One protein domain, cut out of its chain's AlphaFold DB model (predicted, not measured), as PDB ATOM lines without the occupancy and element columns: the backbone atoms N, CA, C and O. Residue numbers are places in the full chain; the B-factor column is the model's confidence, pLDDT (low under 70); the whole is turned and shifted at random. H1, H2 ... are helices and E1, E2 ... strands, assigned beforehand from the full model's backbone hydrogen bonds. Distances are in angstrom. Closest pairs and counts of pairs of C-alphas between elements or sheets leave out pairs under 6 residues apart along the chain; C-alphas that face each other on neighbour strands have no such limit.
ATOM      1  N   ALA A   4     134.285 111.738 144.643       88.88
ATOM      2  CA  ALA A   4     135.332 111.394 143.689       88.88
ATOM      3  C   ALA A   4     136.711 111.770 144.236       88.88
ATOM      4  O   ALA A   4     137.671 111.022 144.061       88.88
ATOM      5  N   PHE A   5     136.816 112.893 144.952       89.69
ATOM      6  CA  PHE A   5     138.061 113.243 145.630       89.69
ATOM      7  C   PHE A   5     138.422 112.219 146.712       89.69
ATOM      8  O   PHE A   5     139.564 111.768 146.743       89.69
ATOM      9  N   ARG A   6     137.462 111.789 147.549       90.94
ATOM     10  CA  ARG A   6     137.725 110.783 148.598       90.94
ATOM     11  C   ARG A   6     138.276 109.478 148.027       90.94
ATOM     12  O   ARG A   6     139.244 108.963 148.570       90.94
ATOM     13  N   GLN A   7     137.729 109.007 146.909       89.75
ATOM     14  CA  GLN A   7     138.220 107.807 146.218       89.75
ATOM     15  C   GLN A   7     139.660 107.933 145.702       89.75
ATOM     16  O   GLN A   7     140.341 106.924 145.560       89.75
ATOM     17  N   LYS A   8     140.138 109.152 145.415       91.69
ATOM     18  CA  LYS A   8     141.507 109.367 144.923       91.69
ATOM     19  C   LYS A   8     142.553 109.280 146.027       91.69
ATOM     20  O   LYS A   8     143.643 108.780 145.772       91.69
ATOM     21  N   TRP A   9     142.262 109.820 147.210       92.12
ATOM     22  CA  TRP A   9     143.266 109.934 148.273       92.12
ATOM     23  C   TRP A   9     143.152 108.853 149.350       92.12
ATOM     24  O   TRP A   9     144.157 108.528 149.976       92.12
ATOM     25  N   ASP A  10     141.961 108.295 149.578       92.50
ATOM     26  CA  ASP A  10     141.754 107.254 150.582       92.50
ATOM     27  C   ASP A  10     141.874 105.862 149.962       92.50
ATOM     28  O   ASP A  10     140.960 105.349 149.317       92.50
ATOM     29  N   THR A  11     143.017 105.228 150.205       93.06
ATOM     30  CA  THR A  11     143.353 103.899 149.686       93.06
ATOM     31  C   THR A  11     142.495 102.774 150.273       93.06
ATOM     32  O   THR A  11     142.450 101.681 149.691       93.06
ATOM     33  N   ASN A  12     141.800 103.030 151.390       93.62
ATOM     34  CA  ASN A  12     140.904 102.076 152.040       93.62
ATOM     35  C   ASN A  12     139.496 102.081 151.441       93.62
ATOM     36  O   ASN A  12     138.694 101.216 151.788       93.62
ATOM     37  N   VAL A  13     139.170 103.014 150.545       94.69
ATOM     38  CA  VAL A  13     137.906 102.977 149.805       94.69
ATOM     39  C   VAL A  13     138.023 101.945 148.687       94.69
ATOM     40  O   VAL A  13     138.858 102.069 147.795       94.69
ATOM     41  N   GLU A  14     137.188 100.911 148.735       93.94
ATOM     42  CA  GLU A  14     137.004  99.985 147.614       93.94
ATOM     43  C   GLU A  14     135.912 100.493 146.666       93.94
ATOM     44  O   GLU A  14     136.074 100.439 145.450       93.94
ATOM     45  N   LYS A  15     134.819 101.027 147.222       94.31
ATOM     46  CA  LYS A  15     133.671 101.545 146.471       94.31
ATOM     47  C   LYS A  15     133.055 102.725 147.212       94.31
ATOM     48  O   LYS A  15     132.878 102.630 148.420       94.31
ATOM     49  N   LEU A  16     132.706 103.817 146.532       96.00
ATOM     50  CA  LEU A  16     131.986 104.943 147.143       96.00
ATOM     51  C   LEU A  16     131.068 105.614 146.116       96.00
ATOM     52  O   LEU A  16     131.532 106.342 145.242       96.00
ATOM     53  N   GLU A  17     129.765 105.384 146.234       95.38
ATOM     54  CA  GLU A  17     128.765 105.799 145.248       95.38
ATOM     55  C   GLU A  17     127.613 106.574 145.895       95.38
ATOM     56  O   GLU A  17     127.145 106.237 146.984       95.38
ATOM     57  N   LEU A  18     127.140 107.613 145.201       95.75
ATOM     58  CA  LEU A  18     125.883 108.292 145.512       95.75
ATOM     59  C   LEU A  18     124.751 107.529 144.820       95.75
ATOM     60  O   LEU A  18     124.701 107.502 143.593       95.75
ATOM     61  N   LEU A  19     123.850 106.933 145.595       95.38
ATOM     62  CA  LEU A  19     122.701 106.200 145.058       95.38
ATOM     63  C   LEU A  19     121.538 107.138 144.742       95.38
ATOM     64  O   LEU A  19     120.856 106.985 143.733       95.38
ATOM     65  N   HIS A  20     121.294 108.101 145.629       94.69
ATOM     66  CA  HIS A  20     120.179 109.028 145.514       94.69
ATOM     67  C   HIS A  20     120.478 110.334 146.248       94.69
ATOM     68  O   HIS A  20     121.171 110.336 147.267       94.69
ATOM     69  N   ARG A  21     119.918 111.436 145.751       95.19
ATOM     70  CA  ARG A  21     119.904 112.727 146.433       95.19
ATOM     71  C   ARG A  21     118.474 113.244 146.496       95.19
ATOM     72  O   ARG A  21     117.809 113.338 145.468       95.19
ATOM     73  N   ASP A  22     118.053 113.609 147.697       94.00
ATOM     74  CA  ASP A  22     116.812 114.330 147.946       94.00
ATOM     75  C   ASP A  22     117.126 115.823 148.103       94.00
ATOM     76  O   ASP A  22     117.686 116.254 149.114       94.00
ATOM     77  N   GLU A  23     116.760 116.604 147.088       91.44
ATOM     78  CA  GLU A  23     116.971 118.055 147.034       91.44
ATOM     79  C   GLU A  23     116.113 118.818 148.056       91.44
ATOM     80  O   GLU A  23     116.500 119.898 148.497       91.44
ATOM     81  N   ALA A  24     114.964 118.273 148.478       90.75
ATOM     82  CA  ALA A  24     114.089 118.951 149.436       90.75
ATOM     83  C   ALA A  24     114.685 118.961 150.849       90.75
ATOM     84  O   ALA A  24     114.443 119.885 151.626       90.75
ATOM     85  N   THR A  25     115.467 117.933 151.187       89.56
ATOM     86  CA  THR A  25     116.066 117.771 152.519       89.56
ATOM     87  C   THR A  25     117.594 117.858 152.533       89.56
ATOM     88  O   THR A  25     118.185 117.729 153.606       89.56
ATOM     89  N   ASP A  26     118.230 118.064 151.373       90.12
ATOM     90  CA  ASP A  26     119.690 117.994 151.166       90.12
ATOM     91  C   ASP A  26     120.284 116.682 151.728       90.12
ATOM     92  O   ASP A  26     121.338 116.658 152.373       90.12
ATOM     93  N   SER A  27     119.554 115.577 151.524       94.44
ATOM     94  CA  SER A  27     119.959 114.231 151.949       94.44
ATOM     95  C   SER A  27     120.594 113.464 150.807       94.44
ATOM     96  O   SER A  27     120.090 113.458 149.688       94.44
ATOM     97  N   GLU A  28     121.651 112.724 151.109       96.44
ATOM     98  CA  GLU A  28     122.353 111.881 150.148       96.44
ATOM     99  C   GLU A  28     122.392 110.444 150.659       96.44
ATOM    100  O   GLU A  28     122.916 110.188 151.740       96.44
ATOM    101  N   LEU A  29     121.865 109.502 149.882       96.69
ATOM    102  CA  LEU A  29     121.988 108.073 150.147       96.69
ATOM    103  C   LEU A  29     123.280 107.556 149.515       96.69
ATOM    104  O   LEU A  29     123.477 107.684 148.304       96.69
ATOM    105  N   ILE A  30     124.160 106.979 150.329       96.94
ATOM    106  CA  ILE A  30     125.519 106.608 149.930       96.94
ATOM    107  C   ILE A  30     125.749 105.114 150.151       96.94
ATOM    108  O   ILE A  30     125.414 104.579 151.207       96.94
ATOM    109  N   HIS A  31     126.381 104.476 149.165       96.38
ATOM    110  CA  HIS A  31     126.951 103.134 149.264       96.38
ATOM    111  C   HIS A  31     128.465 103.231 149.391       96.38
ATOM    112  O   HIS A  31     129.136 103.743 148.493       96.38
ATOM    113  N   TRP A  32     129.008 102.742 150.499       96.50
ATOM    114  CA  TRP A  32     130.441 102.761 150.760       96.50
ATOM    115  C   TRP A  32     130.939 101.367 151.124       96.50
ATOM    116  O   TRP A  32     130.419 100.742 152.040       96.50
ATOM    117  N   VAL A  33     131.970 100.894 150.430       95.75
ATOM    118  CA  VAL A  33     132.715  99.689 150.795       95.75
ATOM    119  C   VAL A  33     134.126 100.098 151.179       95.75
ATOM    120  O   VAL A  33     134.840 100.728 150.388       95.75
ATOM    121  N   SER A  34     134.529  99.732 152.392       95.19
ATOM    122  CA  SER A  34     135.862  99.989 152.919       95.19
ATOM    123  C   SER A  34     136.627  98.692 153.139       95.19
ATOM    124  O   SER A  34     136.117  97.743 153.737       95.19
ATOM    125  N   LYS A  35     137.872  98.666 152.663       94.81
ATOM    126  CA  LYS A  35     138.809  97.568 152.883       94.81
ATOM    127  C   LYS A  35     139.050  97.383 154.373       94.81
ATOM    128  O   LYS A  35     139.140  98.352 155.123       94.81
ATOM    129  N   PHE A  36     139.236  96.134 154.772       91.44
ATOM    130  CA  PHE A  36     139.633  95.788 156.127       91.44
ATOM    131  C   PHE A  36     140.913  94.949 156.116       91.44
ATOM    132  O   PHE A  36     141.192  94.285 155.113       91.44
ATOM    133  N   PRO A  37     141.715  94.980 157.196       90.81
ATOM    134  CA  PRO A  37     142.920  94.170 157.280       90.81
ATOM    135  C   PRO A  37     142.623  92.678 157.122       90.81
ATOM    136  O   PRO A  37     141.694  92.144 157.731       90.81
ATOM    137  N   TYR A  38     143.455  91.994 156.339       86.31
ATOM    138  CA  TYR A  38     143.415  90.539 156.212       86.31
ATOM    139  C   TYR A  38     143.568  89.873 157.598       86.31
ATOM    140  O   TYR A  38     144.421  90.317 158.372       86.31
ATOM    141  N   PRO A  39     142.789  88.823 157.935       90.19
ATOM    142  CA  PRO A  39     141.909  88.025 157.069       90.19
ATOM    143  C   PRO A  39     140.435  88.467 157.041       90.19
ATOM    144  O   PRO A  39     139.575  87.690 156.636       90.19
ATOM    145  N   MET A  40     140.108  89.679 157.489       92.31
ATOM    146  CA  MET A  40     138.716  90.120 157.575       92.31
ATOM    147  C   MET A  40     138.154  90.576 156.221       92.31
ATOM    148  O   MET A  40     138.867  91.150 155.398       92.31
ATOM    149  N   TYR A  41     136.848  90.385 156.024       93.31
ATOM    150  CA  TYR A  41     136.136  90.908 154.858       93.31
ATOM    151  C   TYR A  41     135.983  92.442 154.917       93.31
ATOM    152  O   TYR A  41     135.897  93.016 156.013       93.31
ATOM    153  N   PRO A  42     135.927  93.126 153.756       95.25
ATOM    154  CA  PRO A  42     135.587  94.544 153.683       95.25
ATOM    155  C   PRO A  42     134.219  94.838 154.309       95.25
ATOM    156  O   PRO A  42     133.315  93.998 154.283       95.25
ATOM    157  N   ARG A  43     134.069  96.044 154.859       95.44
ATOM    158  CA  ARG A  43     132.812  96.516 155.451       95.44
ATOM    159  C   ARG A  43     132.008  97.283 154.420       95.44
ATOM    160  O   ARG A  43     132.541  98.163 153.744       95.44
ATOM    161  N   GLU A  44     130.734  96.950 154.323       95.81
ATOM    162  CA  GLU A  44     129.766  97.612 153.462       95.81
ATOM    163  C   GLU A  44     128.824  98.462 154.310       95.81
ATOM    164  O   GLU A  44     128.179  97.972 155.231       95.81
ATOM    165  N   TYR A  45     128.728  99.741 153.977       95.88
ATOM    166  CA  TYR A  45     127.890 100.717 154.647       95.88
ATOM    167  C   TYR A  45     126.873 101.271 153.651       95.88
ATOM    168  O   TYR A  45     127.219 101.659 152.529       95.88
ATOM    169  N   VAL A  46     125.623 101.370 154.096       96.62
ATOM    170  CA  VAL A  46     124.549 102.071 153.388       96.62
ATOM    171  C   VAL A  46     123.954 103.082 154.355       96.62
ATOM    172  O   VAL A  46     123.372 102.719 155.378       96.62
ATOM    173  N   PHE A  47     124.148 104.367 154.075       96.69
ATOM    174  CA  PHE A  47     123.790 105.424 155.017       96.69
ATOM    175  C   PHE A  47     123.265 106.670 154.317       96.69
ATOM    176  O   PHE A  47     123.611 106.955 153.168       96.69
ATOM    177  N   VAL A  48     122.456 107.440 155.042       97.00
ATOM    178  CA  VAL A  48     122.091 108.799 154.645       97.00
ATOM    179  C   VAL A  48     123.091 109.774 155.237       97.00
ATOM    180  O   VAL A  48     123.387 109.736 156.433       97.00
ATOM    181  N   ARG A  49     123.577 110.682 154.397       96.81
ATOM    182  CA  ARG A  49     124.369 111.843 154.775       96.81
ATOM    183  C   ARG A  49     123.540 113.108 154.634       96.81
ATOM    184  O   ARG A  49     122.902 113.320 153.608       96.81
ATOM    185  N   ARG A  50     123.616 113.978 155.636       95.31
ATOM    186  CA  ARG A  50     123.107 115.352 155.584       95.31
ATOM    187  C   ARG A  50     124.190 116.325 155.997       95.31
ATOM    188  O   ARG A  50     125.060 115.994 156.808       95.31
ATOM    189  N   ARG A  51     124.107 117.544 155.476       93.06
ATOM    190  CA  ARG A  51     124.916 118.666 155.945       93.06
ATOM    191  C   ARG A  51     124.028 119.775 156.485       93.06
ATOM    192  O   ARG A  51     122.912 119.979 156.027       93.06
ATOM    193  N   TYR A  52     124.562 120.507 157.443       93.62
ATOM    194  CA  TYR A  52     123.947 121.700 157.990       93.62
ATOM    195  C   TYR A  52     125.004 122.793 158.089       93.62
ATOM    196  O   TYR A  52     126.117 122.538 158.551       93.62
ATOM    197  N   ILE A  53     124.668 123.995 157.627       94.00
ATOM    198  CA  ILE A  53     125.570 125.145 157.630       94.00
ATOM    199  C   ILE A  53     125.012 126.176 158.605       94.00
ATOM    200  O   ILE A  53     123.978 126.791 158.356       94.00
ATOM    201  N   ASP A  54     125.732 126.384 159.698       94.62
ATOM    202  CA  ASP A  54     125.495 127.462 160.643       94.62
ATOM    203  C   ASP A  54     126.437 128.623 160.314       94.62
ATOM    204  O   ASP A  54     127.591 128.677 160.752       94.62
ATOM    205  N   ALA A  55     125.942 129.566 159.515       93.88
ATOM    206  CA  ALA A  55     126.719 130.734 159.120       93.88
ATOM    207  C   ALA A  55     127.060 131.652 160.308       93.88
ATOM    208  O   ALA A  55     128.121 132.277 160.312       93.88
ATOM    209  N   LYS A  56     126.204 131.704 161.339       93.75
ATOM    210  CA  LYS A  56     126.396 132.566 162.515       93.75
ATOM    211  C   LYS A  56     127.582 132.093 163.348       93.75
ATOM    212  O   LYS A  56     128.428 132.899 163.732       93.75
ATOM    213  N   ASN A  57     127.662 130.787 163.588       93.88
ATOM    214  CA  ASN A  57     128.766 130.176 164.329       93.88
ATOM    215  C   ASN A  57     129.925 129.722 163.427       93.88
ATOM    216  O   ASN A  57     130.898 129.153 163.924       93.88
ATOM    217  N   ARG A  58     129.837 129.986 162.114       95.44
ATOM    218  CA  ARG A  58     130.816 129.586 161.089       95.44
ATOM    219  C   ARG A  58     131.126 128.093 161.138       95.44
ATOM    220  O   ARG A  58     132.281 127.672 161.069       95.44
ATOM    221  N   CYS A  59     130.077 127.303 161.307       96.06
ATOM    222  CA  CYS A  59     130.160 125.879 161.550       96.06
ATOM    223  C   CYS A  59     129.445 125.108 160.441       96.06
ATOM    224  O   CYS A  59     128.353 125.472 160.017       96.06
ATOM    225  N   ILE A  60     130.052 124.020 159.988       95.81
ATOM    226  CA  ILE A  60     129.457 123.054 159.073       95.81
ATOM    227  C   ILE A  60     129.389 121.728 159.816       95.81
ATOM    228  O   ILE A  60     130.399 121.233 160.311       95.81
ATOM    229  N   VAL A  61     128.197 121.153 159.894       95.94
ATOM    230  CA  VAL A  61     127.969 119.833 160.480       95.94
ATOM    231  C   VAL A  61     127.642 118.866 159.356       95.94
ATOM    232  O   VAL A  61     126.785 119.151 158.525       95.94
ATOM    233  N   ILE A  62     128.314 117.723 159.322       96.25
ATOM    234  CA  ILE A  62     128.038 116.623 158.399       96.25
ATOM    235  C   ILE A  62     127.678 115.417 159.250       96.25
ATOM    236  O   ILE A  62     128.520 114.912 159.989       96.25
ATOM    237  N   ALA A  63     126.433 114.968 159.153       96.75
ATOM    238  CA  ALA A  63     125.928 113.827 159.898       96.75
ATOM    239  C   ALA A  63     125.636 112.671 158.942       96.75
ATOM    240  O   ALA A  63     124.992 112.860 157.911       96.75
ATOM    241  N   ASN A  64     126.096 111.481 159.310       97.38
ATOM    242  CA  ASN A  64     125.843 110.237 158.605       97.38
ATOM    243  C   ASN A  64     125.133 109.267 159.553       97.38
ATOM    244  O   ASN A  64     125.515 109.166 160.721       97.38
ATOM    245  N   CYS A  65     124.124 108.559 159.060       96.50
ATOM    246  CA  CYS A  65     123.395 107.545 159.818       96.50
ATOM    247  C   CYS A  65     123.020 106.382 158.902       96.50
ATOM    248  O   CYS A  65     122.510 106.617 157.802       96.50
ATOM    249  N   SER A  66     123.269 105.150 159.345       95.88
ATOM    250  CA  SER A  66     122.851 103.947 158.632       95.88
ATOM    251  C   SER A  66     121.346 103.948 158.382       95.88
ATOM    252  O   SER A  66     120.557 104.523 159.140       95.88
ATOM    253  N   VAL A  67     120.968 103.330 157.269       94.38
ATOM    254  CA  VAL A  67     119.571 103.124 156.897       94.38
ATOM    255  C   VAL A  67     119.129 101.777 157.446       94.38
ATOM    256  O   VAL A  67     119.793 100.779 157.199       94.38
ATOM    257  N   ALA A  68     118.006 101.748 158.161       89.00
ATOM    258  CA  ALA A  68     117.404 100.490 158.587       89.00
ATOM    259  C   ALA A  68     116.897  99.690 157.376       89.00
ATOM    260  O   ALA A  68     116.360 100.276 156.434       89.00
ATOM    261  N   ASN A  69     117.009  98.362 157.438       87.62
ATOM    262  CA  ASN A  69     116.613  97.440 156.366       87.62
ATOM    263  C   ASN A  69     117.307  97.765 155.030       87.62
ATOM    264  O   ASN A  69     116.681  97.862 153.962       87.62
ATOM    265  N   SER A  70     118.617  98.009 155.104       90.31
ATOM    266  CA  SER A  70     119.438  98.435 153.972       90.31
ATOM    267  C   SER A  70     119.521  97.394 152.842       90.31
ATOM    268  O   SER A  70     119.864  97.735 151.705       90.31
ATOM    269  N   GLU A  71     119.154  96.141 153.114       90.56
ATOM    270  CA  GLU A  71     119.021  95.039 152.158       90.56
ATOM    271  C   GLU A  71     117.935  95.267 151.099       90.56
ATOM    272  O   GLU A  71     118.048  94.762 149.982       90.56
ATOM    273  N   SER A  72     116.915  96.072 151.417       91.44
ATOM    274  CA  SER A  72     115.863  96.459 150.466       91.44
ATOM    275  C   SER A  72     116.365  97.414 149.375       91.44
ATOM    276  O   SER A  72     115.770  97.503 148.302       91.44
ATOM    277  N   ILE A  73     117.471  98.114 149.644       92.38
ATOM    278  CA  ILE A  73     118.109  99.073 148.737       92.38
ATOM    279  C   ILE A  73     119.260  98.393 147.993       92.38
ATOM    280  O   ILE A  73     119.361  98.491 146.772       92.38
ATOM    281  N   ILE A  74     120.137  97.712 148.736       92.50
ATOM    282  CA  ILE A  74     121.276  96.969 148.195       92.50
ATOM    283  C   ILE A  74     121.238  95.549 148.756       92.50
ATOM    284  O   ILE A  74     121.498  95.395 149.954       92.50
ATOM    285  N   PRO A  75     121.010  94.520 147.917       92.25
ATOM    286  CA  PRO A  75     121.016  93.128 148.350       92.25
ATOM    287  C   PRO A  75     122.306  92.746 149.082       92.25
ATOM    288  O   PRO A  75     123.397  93.177 148.703       92.25
ATOM    289  N   LEU A  76     122.182  91.912 150.114       89.00
ATOM    290  CA  LEU A  76     123.326  91.435 150.889       89.00
ATOM    291  C   LEU A  76     124.251  90.563 150.031       89.00
ATOM    292  O   LEU A  76     123.806  89.701 149.272       89.00
ATOM    293  N   CYS A  77     125.561  90.762 150.187       86.38
ATOM    294  CA  CYS A  77     126.592  89.950 149.545       86.38
ATOM    295  C   CYS A  77     127.527  89.342 150.601       86.38
ATOM    296  O   CYS A  77     128.714  89.660 150.656       86.38
ATOM    297  N   GLU A  78     126.989  88.444 151.429       77.88
ATOM    298  CA  GLU A  78     127.670  87.867 152.608       77.88
ATOM    299  C   GLU A  78     129.002  87.170 152.288       77.88
ATOM    300  O   GLU A  78     129.894  87.087 153.124       77.88
ATOM    301  N   LYS A  79     129.173  86.681 151.053       83.06
ATOM    302  CA  LYS A  79     130.423  86.038 150.610       83.06
ATOM    303  C   LYS A  79     131.547  87.028 150.292       83.06
ATOM    304  O   LYS A  79     132.680  86.599 150.077       83.06
ATOM    305  N   LYS A  80     131.231  88.321 150.182       88.31
ATOM    306  CA  LYS A  80     132.159  89.365 149.737       88.31
ATOM    307  C   LYS A  80     132.353  90.450 150.789       88.31
ATOM    308  O   LYS A  80     133.484  90.900 150.955       88.31
ATOM    309  N   TYR A  81     131.287  90.846 151.483       92.94
ATOM    310  CA  TYR A  81     131.279  91.983 152.401       92.94
ATOM    311  C   TYR A  81     130.517  91.681 153.694       92.94
ATOM    312  O   TYR A  81     129.553  90.918 153.687       92.94
ATOM    313  N   VAL A  82     130.923  92.343 154.780       94.00
ATOM    314  CA  VAL A  82     130.176  92.403 156.048       94.00
ATOM    315  C   VAL A  82     129.397  93.719 156.076       94.00
ATOM    316  O   VAL A  82     130.004  94.792 156.041       94.00
ATOM    317  N   ARG A  83     128.062  93.648 156.084       94.44
ATOM    318  CA  ARG A  83     127.177  94.824 156.115       94.44
ATOM    319  C   ARG A  83     127.145  95.409 157.526       94.44
ATOM    320  O   ARG A  83     126.806  94.713 158.472       94.44
ATOM    321  N   VAL A  84     127.442  96.697 157.650       94.25
ATOM    322  CA  VAL A  84     127.373  97.425 158.919       94.25
ATOM    323  C   VAL A  84     126.020  98.117 159.043       94.25
ATOM    324  O   VAL A  84     125.784  99.175 158.458       94.25
ATOM    325  N   GLU A  85     125.132  97.516 159.833       92.38
ATOM    326  CA  GLU A  85     123.770  98.021 160.073       92.38
ATOM    327  C   GLU A  85     123.735  99.178 161.076       92.38
ATOM    328  O   GLU A  85     122.868 100.049 161.020       92.38
ATOM    329  N   THR A  86     124.697  99.226 161.999       93.81
ATOM    330  CA  THR A  86     124.771 100.282 163.011       93.81
ATOM    331  C   THR A  86     125.964 101.170 162.717       93.81
ATOM    332  O   THR A  86     127.081 100.865 163.118       93.81
ATOM    333  N   TYR A  87     125.726 102.275 162.015       95.69
ATOM    334  CA  TYR A  87     126.741 103.279 161.723       95.69
ATOM    335  C   TYR A  87     126.179 104.671 161.969       95.69
ATOM    336  O   TYR A  87     125.130 105.045 161.445       95.69
ATOM    337  N   ARG A  88     126.910 105.478 162.732       96.88
ATOM    338  CA  ARG A  88     126.628 106.898 162.886       96.88
ATOM    339  C   ARG A  88     127.927 107.670 162.953       96.88
ATOM    340  O   ARG A  88     128.833 107.322 163.701       96.88
ATOM    341  N   SER A  89     128.010 108.768 162.219       97.19
ATOM    342  CA  SER A  89     129.119 109.701 162.372       97.19
ATOM    343  C   SER A  89     128.656 111.140 162.273       97.19
ATOM    344  O   SER A  89     127.629 111.466 161.680       97.19
ATOM    345  N   THR A  90     129.385 112.025 162.932       97.50
ATOM    346  CA  THR A  90     129.141 113.457 162.918       97.50
ATOM    347  C   THR A  90     130.484 114.158 162.868       97.50
ATOM    348  O   THR A  90     131.301 114.035 163.778       97.50
ATOM    349  N   MET A  91     130.710 114.874 161.775       97.25
ATOM    350  CA  MET A  91     131.845 115.762 161.606       97.25
ATOM    351  C   MET A  91     131.368 117.192 161.810       97.25
ATOM    352  O   MET A  91     130.441 117.640 161.140       97.25
ATOM    353  N   VAL A  92     132.013 117.908 162.716       97.19
ATOM    354  CA  VAL A  92     131.785 119.328 162.962       97.19
ATOM    355  C   VAL A  92     133.040 120.061 162.523       97.19
ATOM    356  O   VAL A  92     134.119 119.761 163.021       97.19
ATOM    357  N   VAL A  93     132.908 120.994 161.585       96.81
ATOM    358  CA  VAL A  93     134.003 121.824 161.069       96.81
ATOM    359  C   VAL A  93     133.685 123.276 161.378       96.81
ATOM    360  O   VAL A  93     132.657 123.783 160.938       96.81
ATOM    361  N   ARG A  94     134.558 123.960 162.114       97.25
ATOM    362  CA  ARG A  94     134.376 125.360 162.506       97.25
ATOM    363  C   ARG A  94     135.490 126.217 161.927       97.25
ATOM    364  O   ARG A  94     136.659 125.975 162.207       97.25
ATOM    365  N   ALA A  95     135.130 127.241 161.161       97.06
ATOM    366  CA  ALA A  95     136.097 128.194 160.631       97.06
ATOM    367  C   ALA A  95     136.501 129.221 161.699       97.06
ATOM    368  O   ALA A  95     135.653 129.798 162.390       97.06
ATOM    369  N   ASN A  96     137.802 129.497 161.800       94.75
ATOM    370  CA  ASN A  96     138.338 130.357 162.859       94.75
ATOM    371  C   ASN A  96     137.899 131.820 162.679       94.75
ATOM    372  O   ASN A  96     137.460 132.461 163.635       94.75
ATOM    373  N   GLN A  97     137.956 132.323 161.442       91.00
ATOM    374  CA  GLN A  97     137.601 133.706 161.090       91.00
ATOM    375  C   GLN A  97     136.392 133.779 160.152       91.00
ATOM    376  O   GLN A  97     135.388 134.394 160.493       91.00
ATOM    377  N   GLY A  98     136.468 133.118 158.994       90.44
ATOM    378  CA  GLY A  98     135.425 133.074 157.968       90.44
ATOM    379  C   GLY A  98     135.620 131.860 157.059       90.44
ATOM    380  O   GLY A  98     136.716 131.306 157.022       90.44
ATOM    381  N   PHE A  99     134.577 131.439 156.340       90.88
ATOM    382  CA  PHE A  99     134.640 130.228 155.505       90.88
ATOM    383  C   PHE A  99     135.675 130.316 154.374       90.88
ATOM    384  O   PHE A  99     136.270 129.301 154.026       90.88
ATOM    385  N   ASP A 100     135.947 131.523 153.875       92.38
ATOM    386  CA  ASP A 100     136.935 131.765 152.812       92.38
ATOM    387  C   ASP A 100     138.349 132.072 153.344       92.38
ATOM    388  O   ASP A 100     139.251 132.420 152.584       92.38
ATOM    389  N   HIS A 101     138.557 131.976 154.661       93.06
ATOM    390  CA  HIS A 101     139.840 132.254 155.308       93.06
ATOM    391  C   HIS A 101     140.546 130.951 155.697       93.06
ATOM    392  O   HIS A 101     139.923 129.916 155.932       93.06
ATOM    393  N   LYS A 102     141.879 130.995 155.796       93.50
ATOM    394  CA  LYS A 102     142.670 129.834 156.227       93.50
ATOM    395  C   LYS A 102     142.446 129.541 157.715       93.50
ATOM    396  O   LYS A 102     142.420 130.455 158.535       93.50
ATOM    397  N   GLY A 103     142.406 128.252 158.048       94.75
ATOM    398  CA  GLY A 103     142.333 127.754 159.421       94.75
ATOM    399  C   GLY A 103     140.919 127.365 159.848       94.75
ATOM    400  O   GLY A 103     139.983 128.166 159.799       94.75
ATOM    401  N   PHE A 104     140.785 126.122 160.299       96.56
ATOM    402  CA  PHE A 104     139.560 125.576 160.862       96.56
ATOM    403  C   PHE A 104     139.899 124.530 161.922       96.56
ATOM    404  O   PHE A 104     140.932 123.865 161.837       96.56
ATOM    405  N   ASP A 105     138.983 124.355 162.863       96.62
ATOM    406  CA  ASP A 105     138.974 123.225 163.782       96.62
ATOM    407  C   ASP A 105     137.984 122.183 163.266       96.62
ATOM    408  O   ASP A 105     136.930 122.535 162.724       96.62
ATOM    409  N   TYR A 106     138.285 120.899 163.449       96.69
ATOM    410  CA  TYR A 106     137.317 119.848 163.167       96.69
ATOM    411  C   TYR A 106     137.302 118.776 164.250       96.69
ATOM    412  O   TYR A 106     138.331 118.428 164.824       96.69
ATOM    413  N   ILE A 107     136.110 118.245 164.504       97.50
ATOM    414  CA  ILE A 107     135.885 117.088 165.366       97.50
ATOM    415  C   ILE A 107     135.096 116.076 164.550       97.50
ATOM    416  O   ILE A 107     134.058 116.410 163.982       97.50
ATOM    417  N   LEU A 108     135.589 114.842 164.492       97.12
ATOM    418  CA  LEU A 108     134.855 113.703 163.960       97.12
ATOM    419  C   LEU A 108     134.535 112.763 165.118       97.12
ATOM    420  O   LEU A 108     135.434 112.162 165.700       97.12
ATOM    421  N   SER A 109     133.253 112.622 165.426       97.12
ATOM    422  CA  SER A 109     132.750 111.601 166.340       97.12
ATOM    423  C   SER A 109     132.037 110.544 165.520       97.12
ATOM    424  O   SER A 109     131.168 110.871 164.711       97.12
ATOM    425  N   TYR A 110     132.399 109.281 165.695       96.19
ATOM    426  CA  TYR A 110     131.738 108.185 165.008       96.19
ATOM    427  C   TYR A 110     131.576 106.982 165.925       96.19
ATOM    428  O   TYR A 110     132.290 106.832 166.915       96.19
ATOM    429  N   TYR A 111     130.593 106.165 165.580       94.44
ATOM    430  CA  TYR A 111     130.275 104.901 166.207       94.44
ATOM    431  C   TYR A 111     129.819 103.948 165.110       94.44
ATOM    432  O   TYR A 111     128.919 104.278 164.331       94.44
ATOM    433  N   ASP A 112     130.441 102.781 165.046       93.12
ATOM    434  CA  ASP A 112     129.993 101.680 164.219       93.12
ATOM    435  C   ASP A 112     130.076 100.352 164.961       93.12
ATOM    436  O   ASP A 112     130.909 100.180 165.848       93.12
ATOM    437  N   ASN A 113     129.175  99.431 164.615       91.31
ATOM    438  CA  ASN A 113     129.280  98.037 165.023       91.31
ATOM    439  C   ASN A 113     129.727  97.197 163.814       91.31
ATOM    440  O   ASN A 113     128.897  96.927 162.947       91.31
ATOM    441  N   PRO A 114     131.018  96.836 163.708       80.31
ATOM    442  CA  PRO A 114     131.575  96.151 162.543       80.31
ATOM    443  C   PRO A 114     131.386  94.620 162.558       80.31
ATOM    444  O   PRO A 114     132.106  93.945 161.808       80.31
TER     445      PRO A 114
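Overview. This is residues 4 to 114 of the 115 residues of the protein "START domain-containing protein" of Gongylonema pulchrum (UniProt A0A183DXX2). The domain is one twisted sheet of seven strands, in which the hairpin E1 and E2 makes one end and E4, E6 and E7 run side by side at the other. E3, the longest strand, joins these two parts and bends by 61 degrees between them, the little strand E5 pairs with its first residues, and the short helix H1 only grazes the edge strand E1. The printed part has 111 residues, with one named helix and seven named strands in the order H1, E1, E2, E3, E4, E5, E6, E7, and its class is mostly strand. The sheet is branched and mixed, antiparallel but for the parallel pair E3 and E5. The whole is only just compact, close to loose, with a radius of gyration of the C-alphas of 15.8 A and spans of 49 by 33 by 24 A.

Along the chain. H1, residues 4 to 9, begins at C-alpha 4 (135.332, 111.394, 143.689) and is 9.3 A long. E1, residues 13 to 22, is 24.0 A long, and E2, residues 27 to 34, is 21.4 A. E3, residues 43 to 54, runs 32.2 A from C-alpha 43 at (132.812, 96.516, 155.451). E4 is residues 59 to 66, 23.3 A, and E5 residues 82 to 84, 6.4 A. E6, residues 87 to 95, is 26.6 A long, and E7, residues 104 to 112, is 26.0 A, ending at C-alpha 112 (129.993, 101.680, 164.219).

Arrangement. H1 is on the sheet but only grazes it, with its residues 4 to 7; its closest C-alphas to E1 are those of Gln 7 and Val 13, 6.0 A apart. In H1 every O i to N i+4 pair is within hydrogen-bond range. E1, E2, E3 and E4 form a meander, each strand the antiparallel neighbour of the one before. Within hydrogen-bond range are N 19 and O 29 of the hairpin E1 and E2, 2.8 A, N 45 and O 32 of the hairpin E2 and E3, 2.8 A, and N 52 and O 61 of the hairpin E3 and E4, 2.8 A. E3 bends at residue 46 and its pairing is staggered: E2 lies on one side of it, E4 and E5 on the other side. E5 is parallel to E3, with N 84 and O 44 2.8 A apart, and runs on into E6 across two residues at 57 degrees. E4 and E6 are antiparallel, with N 62 and O 91 2.8 A apart, as are E6 and E7, a hairpin, with N 90 and O 109 2.8 A apart. E1 and E7, both edge strands, are apart.

Size, cuts and confidence. The C-alphas of Lys 79 and Gln 97 are the two farthest apart, 49.3 A. The printed part has no cut. The link from E4 to E5, residues 67 to 81, is long. The mean pLDDT of the printed part is 93.6, and no printed residue is under 70.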